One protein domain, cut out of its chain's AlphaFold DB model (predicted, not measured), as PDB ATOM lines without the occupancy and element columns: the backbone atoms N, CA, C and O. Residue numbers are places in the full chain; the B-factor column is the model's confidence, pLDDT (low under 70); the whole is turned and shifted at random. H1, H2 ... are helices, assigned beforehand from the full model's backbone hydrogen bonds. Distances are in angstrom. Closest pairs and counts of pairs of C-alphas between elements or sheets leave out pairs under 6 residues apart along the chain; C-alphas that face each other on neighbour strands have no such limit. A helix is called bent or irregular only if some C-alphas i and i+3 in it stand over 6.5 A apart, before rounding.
ATOM      1  N   GLY A 288     -33.286 -54.012 -41.168       53.94
ATOM      2  CA  GLY A 288     -33.130 -52.915 -42.152       53.94
ATOM      3  C   GLY A 288     -34.066 -52.896 -43.374       53.94
ATOM      4  O   GLY A 288     -34.823 -53.815 -43.601       53.94
ATOM      5  N   ASN A 289     -34.023 -51.803 -44.151       47.84
ATOM      6  CA  ASN A 289     -34.951 -51.347 -45.215       47.84
ATOM      7  C   ASN A 289     -35.661 -52.382 -46.129       47.84
ATOM      8  O   ASN A 289     -36.791 -52.125 -46.538       47.84
ATOM      9  N   LYS A 290     -35.063 -53.541 -46.433       50.56
ATOM     10  CA  LYS A 290     -35.734 -54.656 -47.135       50.56
ATOM     11  C   LYS A 290     -36.872 -55.268 -46.295       50.56
ATOM     12  O   LYS A 290     -37.815 -55.818 -46.854       50.56
ATOM     13  N   TYR A 291     -36.814 -55.069 -44.978       51.69
ATOM     14  CA  TYR A 291     -37.837 -55.324 -43.964       51.69
ATOM     15  C   TYR A 291     -39.156 -54.608 -44.215       51.69
ATOM     16  O   TYR A 291     -40.138 -55.004 -43.633       51.69
ATOM     17  N   LEU A 292     -39.230 -53.533 -44.999       51.31
ATOM     18  CA  LEU A 292     -40.497 -52.796 -45.139       51.31
ATOM     19  C   LEU A 292     -41.286 -53.172 -46.388       51.31
ATOM     20  O   LEU A 292     -42.481 -52.906 -46.455       51.31
ATOM     21  N   ASN A 293     -40.685 -53.950 -47.287       53.62
ATOM     22  CA  ASN A 293     -41.401 -54.653 -48.356       53.62
ATOM     23  C   ASN A 293     -42.106 -55.933 -47.829       53.62
ATOM     24  O   ASN A 293     -42.336 -56.880 -48.574       53.62
ATOM     25  N   TYR A 294     -42.393 -55.976 -46.523       51.09
ATOM     26  CA  TYR A 294     -42.193 -57.122 -45.633       51.09
ATOM     27  C   TYR A 294     -43.079 -58.351 -45.805       51.09
ATOM     28  O   TYR A 294     -42.664 -59.439 -45.431       51.09
ATOM     29  N   PHE A 295     -44.324 -58.227 -46.249       51.47
ATOM     30  CA  PHE A 295     -45.312 -59.237 -45.845       51.47
ATOM     31  C   PHE A 295     -45.642 -60.295 -46.897       51.47
ATOM     32  O   PHE A 295     -46.600 -61.040 -46.707       51.47
ATOM     33  N   GLY A 296     -44.983 -60.297 -48.061       54.16
ATOM     34  CA  GLY A 296     -45.534 -61.000 -49.234       54.16
ATOM     35  C   GLY A 296     -46.955 -60.513 -49.604       54.16
ATOM     36  O   GLY A 296     -47.622 -61.088 -50.459       54.16
ATOM     37  N   LYS A 297     -47.417 -59.435 -48.954       53.53
ATOM     38  CA  LYS A 297     -48.708 -58.764 -49.071       53.53
ATOM     39  C   LYS A 297     -48.429 -57.272 -49.180       53.53
ATOM     40  O   LYS A 297     -47.556 -56.749 -48.485       53.53
ATOM     41  N   LYS A 298     -49.158 -56.593 -50.065       59.81
ATOM     42  CA  LYS A 298     -49.036 -55.142 -50.250       59.81
ATOM     43  C   LYS A 298     -49.469 -54.440 -48.949       59.81
ATOM     44  O   LYS A 298     -50.571 -54.734 -48.482       59.81
ATOM     45  N   PRO A 299     -48.628 -53.579 -48.343       68.88
ATOM     46  CA  PRO A 299     -49.027 -52.819 -47.164       68.88
ATOM     47  C   PRO A 299     -50.181 -51.873 -47.514       68.88
ATOM     48  O   PRO A 299     -50.255 -51.380 -48.641       68.88
ATOM     49  N   ASP A 300     -51.063 -51.612 -46.549       74.94
ATOM     50  CA  ASP A 300     -52.071 -50.561 -46.702       74.94
ATOM     51  C   ASP A 300     -51.371 -49.197 -46.806       74.94
ATOM     52  O   ASP A 300     -50.362 -48.949 -46.136       74.94
ATOM     53  N   PHE A 301     -51.906 -48.315 -47.653       79.25
ATOM     54  CA  PHE A 301     -51.355 -46.987 -47.917       79.25
ATOM     55  C   PHE A 301     -51.231 -46.153 -46.633       79.25
ATOM     56  O   PHE A 301     -50.309 -45.353 -46.503       79.25
ATOM     57  N   GLY A 302     -52.094 -46.408 -45.643       84.50
ATOM     58  CA  GLY A 302     -52.036 -45.776 -44.327       84.50
ATOM     59  C   GLY A 302     -50.968 -46.298 -43.373       84.50
ATOM     60  O   GLY A 302     -50.997 -45.947 -42.198       84.50
ATOM     61  N   THR A 303     -50.027 -47.124 -43.825       84.62
ATOM     62  CA  THR A 303     -48.936 -47.631 -42.982       84.62
ATOM     63  C   THR A 303     -47.607 -46.941 -43.280       84.62
ATOM     64  O   THR A 303     -47.331 -46.525 -44.400       84.62
ATOM     65  N   ILE A 304     -46.726 -46.871 -42.284       81.06
ATOM     66  CA  ILE A 304     -45.360 -46.334 -42.418       81.06
ATOM     67  C   ILE A 304     -44.554 -47.113 -43.459       81.06
ATOM     68  O   ILE A 304     -43.710 -46.551 -44.155       81.06
ATOM     69  N   CYS A 305     -44.848 -48.403 -43.609       76.88
ATOM     70  CA  CYS A 305     -44.239 -49.263 -44.615       76.88
ATOM     71  C   CYS A 305     -44.617 -48.860 -46.052       76.88
ATOM     72  O   CYS A 305     -43.911 -49.238 -46.982       76.88
ATOM     73  N   ALA A 306     -45.702 -48.100 -46.242       75.88
ATOM     74  CA  ALA A 306     -46.130 -47.598 -47.544       75.88
ATOM     75  C   ALA A 306     -45.485 -46.255 -47.927       75.88
ATOM     76  O   ALA A 306     -45.722 -45.780 -49.037       75.88
ATOM     77  N   ILE A 307     -44.653 -45.651 -47.062       77.19
ATOM     78  CA  ILE A 307     -43.963 -44.393 -47.379       77.19
ATOM     79  C   ILE A 307     -42.987 -44.629 -48.552       77.19
ATOM     80  O   ILE A 307     -41.994 -45.357 -48.407       77.19
ATOM     81  N   PRO A 308     -43.217 -43.997 -49.716       68.31
ATOM     82  CA  PRO A 308     -42.387 -44.180 -50.901       68.31
ATOM     83  C   PRO A 308     -40.940 -43.751 -50.651       68.31
ATOM     84  O   PRO A 308     -40.683 -42.687 -50.091       68.31
ATOM     85  N   LYS A 309     -39.978 -44.553 -51.130       62.75
ATOM     86  CA  LYS A 309     -38.535 -44.234 -51.099       62.75
ATOM     87  C   LYS A 309     -38.028 -43.838 -49.702       62.75
ATOM     88  O   LYS A 309     -37.156 -42.976 -49.585       62.75
ATOM     89  N   MET A 310     -38.547 -44.476 -48.649       69.06
ATOM     90  CA  MET A 310     -38.121 -44.209 -47.279       69.06
ATOM     91  C   MET A 310     -36.595 -44.334 -47.148       69.06
ATOM     92  O   MET A 310     -36.011 -45.403 -47.345       69.06
ATOM     93  N   HIS A 311     -35.943 -43.216 -46.835       69.25
ATOM     94  CA  HIS A 311     -34.489 -43.145 -46.788       69.25
ATOM     95  C   HIS A 311     -33.927 -44.061 -45.688       69.25
ATOM     96  O   HIS A 311     -34.521 -44.197 -44.617       69.25
ATOM     97  N   TYR A 312     -32.751 -44.664 -45.911       65.25
ATOM     98  CA  TYR A 312     -32.161 -45.628 -44.966       65.25
ATOM     99  C   TYR A 312     -31.932 -45.033 -43.568       65.25
ATOM    100  O   TYR A 312     -32.011 -45.750 -42.574       65.25
ATOM    101  N   SER A 313     -31.709 -43.716 -43.479       71.44
ATOM    102  CA  SER A 313     -31.564 -43.004 -42.202       71.44
ATOM    103  C   SER A 313     -32.820 -43.065 -41.325       71.44
ATOM    104  O   SER A 313     -32.735 -42.807 -40.129       71.44
ATOM    105  N   LYS A 314     -33.976 -43.427 -41.893       77.19
ATOM    106  CA  LYS A 314     -35.246 -43.603 -41.177       77.19
ATOM    107  C   LYS A 314     -35.502 -45.046 -40.743       77.19
ATOM    108  O   LYS A 314     -36.415 -45.282 -39.958       77.19
ATOM    109  N   ALA A 315     -34.685 -46.008 -41.182       74.50
ATOM    110  CA  ALA A 315     -34.850 -47.414 -40.810       74.50
ATOM    111  C   ALA A 315     -34.861 -47.657 -39.284       74.50
ATOM    112  O   ALA A 315     -35.714 -48.426 -38.844       74.50
ATOM    113  N   PRO A 316     -34.019 -46.994 -38.458       76.94
ATOM    114  CA  PRO A 316     -34.081 -47.163 -37.004       76.94
ATOM    115  C   PRO A 316     -35.403 -46.680 -36.393       76.94
ATOM    116  O   PRO A 316     -35.953 -47.346 -35.521       76.94
ATOM    117  N   VAL A 317     -35.936 -45.549 -36.877       82.12
ATOM    118  CA  VAL A 317     -37.222 -44.995 -36.418       82.12
ATOM    119  C   VAL A 317     -38.341 -45.988 -36.709       82.12
ATOM    120  O   VAL A 317     -39.114 -46.331 -35.822       82.12
ATOM    121  N   VAL A 318     -38.384 -46.525 -37.926       79.75
ATOM    122  CA  VAL A 318     -39.432 -47.476 -38.307       79.75
ATOM    123  C   VAL A 318     -39.318 -48.806 -37.573       79.75
ATOM    124  O   VAL A 318     -40.338 -49.355 -37.173       79.75
ATOM    125  N   GLN A 319     -38.106 -49.316 -37.340       76.31
ATOM    126  CA  GLN A 319     -37.919 -50.511 -36.511       76.31
ATOM    127  C   GLN A 319     -38.459 -50.298 -35.098       76.31
ATOM    128  O   GLN A 319     -39.158 -51.158 -34.572       76.31
ATOM    129  N   ASN A 320     -38.175 -49.143 -34.492       82.31
ATOM    130  CA  ASN A 320     -38.693 -48.813 -33.169       82.31
ATOM    131  C   ASN A 320     -40.232 -48.799 -33.157       82.31
ATOM    132  O   ASN A 320     -40.846 -49.449 -32.315       82.31
ATOM    133  N   LEU A 321     -40.845 -48.143 -34.144       84.06
ATOM    134  CA  LEU A 321     -42.297 -48.105 -34.300       84.06
ATOM    135  C   LEU A 321     -42.889 -49.503 -34.517       84.06
ATOM    136  O   LEU A 321     -43.904 -49.832 -33.912       84.06
ATOM    137  N   TYR A 322     -42.226 -50.362 -35.294       78.81
ATOM    138  CA  TYR A 322     -42.622 -51.761 -35.462       78.81
ATOM    139  C   TYR A 322     -42.652 -52.517 -34.131       78.81
ATOM    140  O   TYR A 322     -43.675 -53.103 -33.787       78.81
ATOM    141  N   PHE A 323     -41.560 -52.485 -33.359       77.31
ATOM    142  CA  PHE A 323     -41.478 -53.215 -32.088       77.31
ATOM    143  C   PHE A 323     -42.463 -52.695 -31.036       77.31
ATOM    144  O   PHE A 323     -42.851 -53.437 -30.136       77.31
ATOM    145  N   ASN A 324     -42.908 -51.451 -31.190       83.75
ATOM    146  CA  ASN A 324     -43.952 -50.845 -30.375       83.75
ATOM    147  C   ASN A 324     -45.371 -51.043 -30.945       83.75
ATOM    148  O   ASN A 324     -46.322 -50.489 -30.397       83.75
ATOM    149  N   ASN A 325     -45.537 -51.820 -32.024       83.38
ATOM    150  CA  ASN A 325     -46.799 -52.033 -32.745       83.38
ATOM    151  C   ASN A 325     -47.460 -50.731 -33.265       83.38
ATOM    152  O   ASN A 325     -48.682 -50.630 -33.313       83.38
ATOM    153  N   ARG A 326     -46.663 -49.735 -33.676       86.44
ATOM    154  CA  ARG A 326     -47.074 -48.400 -34.164       86.44
ATOM    155  C   ARG A 326     -46.816 -48.212 -35.660       86.44
ATOM    156  O   ARG A 326     -46.075 -47.327 -36.067       86.44
ATOM    157  N   LEU A 327     -47.382 -49.066 -36.510       84.44
ATOM    158  CA  LEU A 327     -47.111 -49.022 -37.958       84.44
ATOM    159  C   LEU A 327     -48.096 -48.173 -38.765       84.44
ATOM    160  O   LEU A 327     -47.846 -47.924 -39.942       84.44
ATOM    161  N   ASN A 328     -49.209 -47.749 -38.171       88.25
ATOM    162  CA  ASN A 328     -50.228 -46.960 -38.851       88.25
ATOM    163  C   ASN A 328     -49.891 -45.461 -38.777       88.25
ATOM    164  O   ASN A 328     -49.654 -44.929 -37.695       88.25
ATOM    165  N   LEU A 329     -49.907 -44.770 -39.919       90.62
ATOM    166  CA  LEU A 329     -49.637 -43.334 -40.030       90.62
ATOM    167  C   LEU A 329     -50.617 -42.482 -39.213       90.62
ATOM    168  O   LEU A 329     -50.231 -41.434 -38.700       90.62
ATOM    169  N   LEU A 330     -51.869 -42.925 -39.069       92.50
ATOM    170  CA  LEU A 330     -52.912 -42.213 -38.323       92.50
ATOM    171  C   LEU A 330     -52.706 -42.258 -36.806       92.50
ATOM    172  O   LEU A 330     -53.270 -41.429 -36.093       92.50
ATOM    173  N   GLU A 331     -51.919 -43.217 -36.321       92.12
ATOM    174  CA  GLU A 331     -51.678 -43.448 -34.894       92.12
ATOM    175  C   GLU A 331     -50.430 -42.728 -34.373       92.12
ATOM    176  O   GLU A 331     -50.175 -42.749 -33.168       92.12
ATOM    177  N   LEU A 332     -49.666 -42.087 -35.263       92.25
ATOM    178  CA  LEU A 332     -48.407 -41.443 -34.909       92.25
ATOM    179  C   LEU A 332     -48.616 -40.149 -34.120       92.25
ATOM    180  O   LEU A 332     -49.387 -39.268 -34.525       92.25
ATOM    181  N   ILE A 333     -47.858 -40.001 -33.035       92.38
ATOM    182  CA  ILE A 333     -47.738 -38.741 -32.288       92.38
ATOM    183  C   ILE A 333     -46.732 -37.802 -32.967       92.38
ATOM    184  O   ILE A 333     -45.979 -38.208 -33.856       92.38
ATOM    185  N   ASP A 334     -46.722 -36.526 -32.588       90.38
ATOM    186  CA  ASP A 334     -45.886 -35.533 -33.271       90.38
ATOM    187  C   ASP A 334     -44.385 -35.785 -33.081       90.38
ATOM    188  O   ASP A 334     -43.633 -35.608 -34.042       90.38
ATOM    189  N   GLU A 335     -43.970 -36.311 -31.925       89.38
ATOM    190  CA  GLU A 335     -42.586 -36.720 -31.661       89.38
ATOM    191  C   GLU A 335     -42.138 -37.887 -32.561       89.38
ATOM    192  O   GLU A 335     -40.994 -37.929 -33.016       89.38
ATOM    193  N   GLU A 336     -43.035 -38.832 -32.863       90.25
ATOM    194  CA  GLU A 336     -42.753 -39.949 -33.778       90.25
ATOM    195  C   GLU A 336     -42.640 -39.448 -35.226       90.25
ATOM    196  O   GLU A 336     -41.736 -39.854 -35.962       90.25
ATOM    197  N   LYS A 337     -43.511 -38.510 -35.626       89.31
ATOM    198  CA  LYS A 337     -43.457 -37.849 -36.941       89.31
ATOM    199  C   LYS A 337     -42.179 -37.031 -37.120       89.31
ATOM    200  O   LYS A 337     -41.619 -37.016 -38.215       89.31
ATOM    201  N   ASP A 338     -41.670 -36.404 -36.060       88.00
ATOM    202  CA  ASP A 338     -40.404 -35.660 -36.096       88.00
ATOM    203  C   ASP A 338     -39.207 -36.550 -36.431       88.00
ATOM    204  O   ASP A 338     -38.254 -36.098 -37.076       88.00
ATOM    205  N   GLY A 339     -39.300 -37.846 -36.121       86.12
ATOM    206  CA  GLY A 339     -38.361 -38.863 -36.587       86.12
ATOM    207  C   GLY A 339     -38.205 -38.896 -38.114       86.12
ATOM    208  O   GLY A 339     -37.155 -39.308 -38.612       86.12
ATOM    209  N   PHE A 340     -39.183 -38.393 -38.878       85.25
ATOM    210  CA  PHE A 340     -39.192 -38.342 -40.343       85.25
ATOM    211  C   PHE A 340     -38.759 -36.992 -40.947       85.25
ATOM    212  O   PHE A 340     -38.686 -36.884 -42.171       85.25
ATOM    213  N   ASN A 341     -38.366 -36.002 -40.141       82.75
ATOM    214  CA  ASN A 341     -37.821 -34.734 -40.646       82.75
ATOM    215  C   ASN A 341     -36.518 -34.942 -41.437       82.75
ATOM    216  O   ASN A 341     -35.618 -35.658 -40.987       82.75
ATOM    217  N   SER A 342     -36.384 -34.322 -42.609       68.81
ATOM    218  CA  SER A 342     -35.142 -34.318 -43.395       68.81
ATOM    219  C   SER A 342     -34.764 -32.901 -43.812       68.81
ATOM    220  O   SER A 342     -35.636 -32.110 -44.149       68.81
ATOM    221  N   ALA A 343     -33.461 -32.613 -43.827       55.97
ATOM    222  CA  ALA A 343     -32.901 -31.351 -44.319       55.97
ATOM    223  C   ALA A 343     -32.771 -31.290 -45.859       55.97
ATOM    224  O   ALA A 343     -32.392 -30.251 -46.391       55.97
ATOM    225  N   ASP A 344     -33.066 -32.384 -46.573       51.94
ATOM    226  CA  ASP A 344     -32.956 -32.459 -48.034       51.94
ATOM    227  C   ASP A 344     -34.195 -31.888 -48.745       51.94
ATOM    228  O   ASP A 344     -35.343 -32.133 -48.376       51.94
ATOM    229  N   THR A 345     -33.937 -31.110 -49.793       46.66
ATOM    230  CA  THR A 345     -34.789 -30.054 -50.361       46.66
ATOM    231  C   THR A 345     -35.906 -30.516 -51.313       46.66
ATOM    232  O   THR A 345     -36.148 -29.868 -52.329       46.66
ATOM    233  N   ARG A 346     -36.616 -31.615 -51.033       49.56
ATOM    234  CA  ARG A 346     -37.799 -32.027 -51.828       49.56
ATOM    235  C   ARG A 346     -38.898 -32.634 -50.964       49.56
ATOM    236  O   ARG A 346     -39.158 -33.824 -51.077       49.56
ATOM    237  N   GLY A 347     -39.512 -31.813 -50.112       59.25
ATOM    238  CA  GLY A 347     -40.571 -32.233 -49.187       59.25
ATOM    239  C   GLY A 347     -40.066 -33.239 -48.144       59.25
ATOM    240  O   GLY A 347     -39.438 -34.248 -48.457       59.25
ATOM    241  N   SER A 348     -40.303 -32.985 -46.861       72.81
ATOM    242  CA  SER A 348     -39.878 -33.959 -45.848       72.81
ATOM    243  C   SER A 348     -40.834 -35.161 -45.825       72.81
ATOM    244  O   SER A 348     -42.030 -35.018 -46.074       72.81
ATOM    245  N   ALA A 349     -40.341 -36.357 -45.478       80.94
ATOM    246  CA  ALA A 349     -41.220 -37.512 -45.243       80.94
ATOM    247  C   ALA A 349     -42.264 -37.210 -44.148       80.94
ATOM    248  O   ALA A 349     -43.378 -37.721 -44.209       80.94
ATOM    249  N   ARG A 350     -41.937 -36.320 -43.200       86.50
ATOM    250  CA  ARG A 350     -42.904 -35.762 -42.247       86.50
ATOM    251  C   ARG A 350     -44.053 -35.034 -42.952       86.50
ATOM    252  O   ARG A 350     -45.206 -35.318 -42.650       86.50
ATOM    253  N   GLU A 351     -43.759 -34.138 -43.889       85.44
ATOM    254  CA  GLU A 351     -44.779 -33.372 -44.618       85.44
ATOM    255  C   GLU A 351     -45.740 -34.295 -45.384       85.44
ATOM    256  O   GLU A 351     -46.953 -34.089 -45.368       85.44
ATOM    257  N   PHE A 352     -45.214 -35.359 -45.999       87.25
ATOM    258  CA  PHE A 352     -46.044 -36.394 -46.620       87.25
ATOM    259  C   PHE A 352     -47.011 -37.027 -45.608       87.25
ATOM    260  O   PHE A 352     -48.198 -37.155 -45.899       87.25
ATOM    261  N   ILE A 353     -46.523 -37.395 -44.417       89.44
ATOM    262  CA  ILE A 353     -47.344 -37.990 -43.350       89.44
ATOM    263  C   ILE A 353     -48.425 -37.008 -42.886       89.44
ATOM    264  O   ILE A 353     -49.574 -37.401 -42.705       89.44
ATOM    265  N   GLU A 354     -48.094 -35.730 -42.709       90.56
ATOM    266  CA  GLU A 354     -49.057 -34.708 -42.284       90.56
ATOM    267  C   GLU A 354     -50.166 -34.500 -43.318       90.56
ATOM    268  O   GLU A 354     -51.346 -34.509 -42.963       90.56
ATOM    269  N   ARG A 355     -49.797 -34.383 -44.598       91.25
ATOM    270  CA  ARG A 355     -50.749 -34.291 -45.712       91.25
ATOM    271  C   ARG A 355     -51.601 -35.553 -45.813       91.25
ATOM    272  O   ARG A 355     -52.815 -35.444 -45.944       91.25
ATOM    273  N   PHE A 356     -50.994 -36.733 -45.663       91.88
ATOM    274  CA  PHE A 356     -51.710 -38.007 -45.608       91.88
ATOM    275  C   PHE A 356     -52.770 -38.000 -44.498       91.88
ATOM    276  O   PHE A 356     -53.950 -38.203 -44.775       91.88
ATOM    277  N   ILE A 357     -52.371 -37.694 -43.257       93.50
ATOM    278  CA  ILE A 357     -53.273 -37.648 -42.097       93.50
ATOM    279  C   ILE A 357     -54.394 -36.634 -42.325       93.50
ATOM    280  O   ILE A 357     -55.546 -36.926 -42.002       93.50
ATOM    281  N   HIS A 358     -54.073 -35.452 -42.857       93.81
ATOM    282  CA  HIS A 358     -55.061 -34.429 -43.172       93.81
ATOM    283  C   HIS A 358     -56.093 -34.957 -44.174       93.81
ATOM    284  O   HIS A 358     -57.267 -35.051 -43.826       93.81
ATOM    285  N   CYS A 359     -55.651 -35.393 -45.358       94.75
ATOM    286  CA  CYS A 359     -56.529 -35.895 -46.413       94.75
ATOM    287  C   CYS A 359     -57.346 -37.113 -45.962       94.75
ATOM    288  O   CYS A 359     -58.513 -37.234 -46.313       94.75
ATOM    289  N   THR A 360     -56.775 -38.014 -45.152       94.38
ATOM    290  CA  THR A 360     -57.517 -39.173 -44.631       94.38
ATOM    291  C   THR A 360     -58.602 -38.755 -43.638       94.38
ATOM    292  O   THR A 360     -59.671 -39.359 -43.614       94.38
ATOM    293  N   LYS A 361     -58.358 -37.724 -42.818       94.31
ATOM    294  CA  LYS A 361     -59.337 -37.234 -41.834       94.31
ATOM    295  C   LYS A 361     -60.446 -36.392 -42.461       94.31
ATOM    296  O   LYS A 361     -61.576 -36.463 -41.987       94.31
ATOM    297  N   THR A 362     -60.126 -35.573 -43.462       95.88
ATOM    298  CA  THR A 362     -61.084 -34.641 -44.082       95.88
ATOM    299  C   THR A 362     -61.773 -35.224 -45.312       95.88
ATOM    300  O   THR A 362     -62.889 -34.823 -45.625       95.88
ATOM    301  N   GLY A 363     -61.131 -36.169 -46.005       93.31
ATOM    302  CA  GLY A 363     -61.536 -36.627 -47.336       93.31
ATOM    303  C   GLY A 363     -61.210 -35.632 -48.457       93.31
ATOM    304  O   GLY A 363     -61.597 -35.863 -49.600       93.31
ATOM    305  N   GLU A 364     -60.519 -34.530 -48.152       94.25
ATOM    306  CA  GLU A 364     -60.180 -33.477 -49.111       94.25
ATOM    307  C   GLU A 364     -58.784 -33.687 -49.708       94.25
ATOM    308  O   GLU A 364     -57.853 -34.120 -49.026       94.25
ATOM    309  N   ILE A 365     -58.628 -33.330 -50.981       94.81
ATOM    310  CA  ILE A 365     -57.331 -33.274 -51.668       94.81
ATOM    311  C   ILE A 365     -56.665 -31.912 -51.445       94.81
ATOM    312  O   ILE A 365     -57.345 -30.896 -51.289       94.81
TER     313      ILE A 365
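This is residues 288 to 365 of the 607 residues of the protein "DUF2779 domain-containing protein" of candidate division SR1 bacterium RAAC1_SR1_1 (UniProt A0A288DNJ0). The two longer helices, H2 and H4, stand apart with unnamed loop between them, residues 303 to 307 and 327 to 329 lying in the middle. Short H1 is near H2, and short H3 sits between H2 and the first part of H4. The printed part has 78 residues with four named helices, H1 to H4 in order, and no named strand; the class is all helix, though helices hold 35 of the 78. The whole is compact and rounded, with a radius of gyration of the C-alphas of 12.1 A and spans of 32 by 29 by 21 A.

Find C-alpha 289 at (-34.951, -51.347, -45.215), where H1 begins; it runs to residue 292. H2, residues 312 to 323, is 17.6 A long and irregular: C-alphas 313 and 316 are 7.1 A apart. Next come H3, residues 334 to 338, and H4, residues 349 to 362, which is 20.1 A long and ends at C-alpha 362 at (-61.084, -34.641, -44.082).

Look first at H1 and H2, close but not clearly touching; their closest C-alphas, of Asn 289 and Ala 315, are 5.9 A apart. H2 and H3 are also close but not clearly touching, with the closest C-alphas, of Val 317 and Glu 336, 7.9 A apart. H3 and H4 only just touch, with 3 pairs of C-alphas within 8 A; H4 does so with residues 350 to 353 alone, and the closest C-alphas, of Lys 337 and Arg 350, are 5.7 A apart. H1 is apart from H3 and H4, and H2 is apart from H4. In H3 and H4 every O i to N i+4 pair is within hydrogen-bond range, in H2 6 of 8; H1 is too short for such a pair.

The two C-alphas farthest apart, of Gly 288 and Glu 364, are 34.0 A apart. The printed part has no cut. The link from H1 to H2, residues 293 to 311, is long. Mean pLDDT of the printed part is 77.2; look for values under 70 at residues 288 to 299, 308 to 312 and 342 to 347.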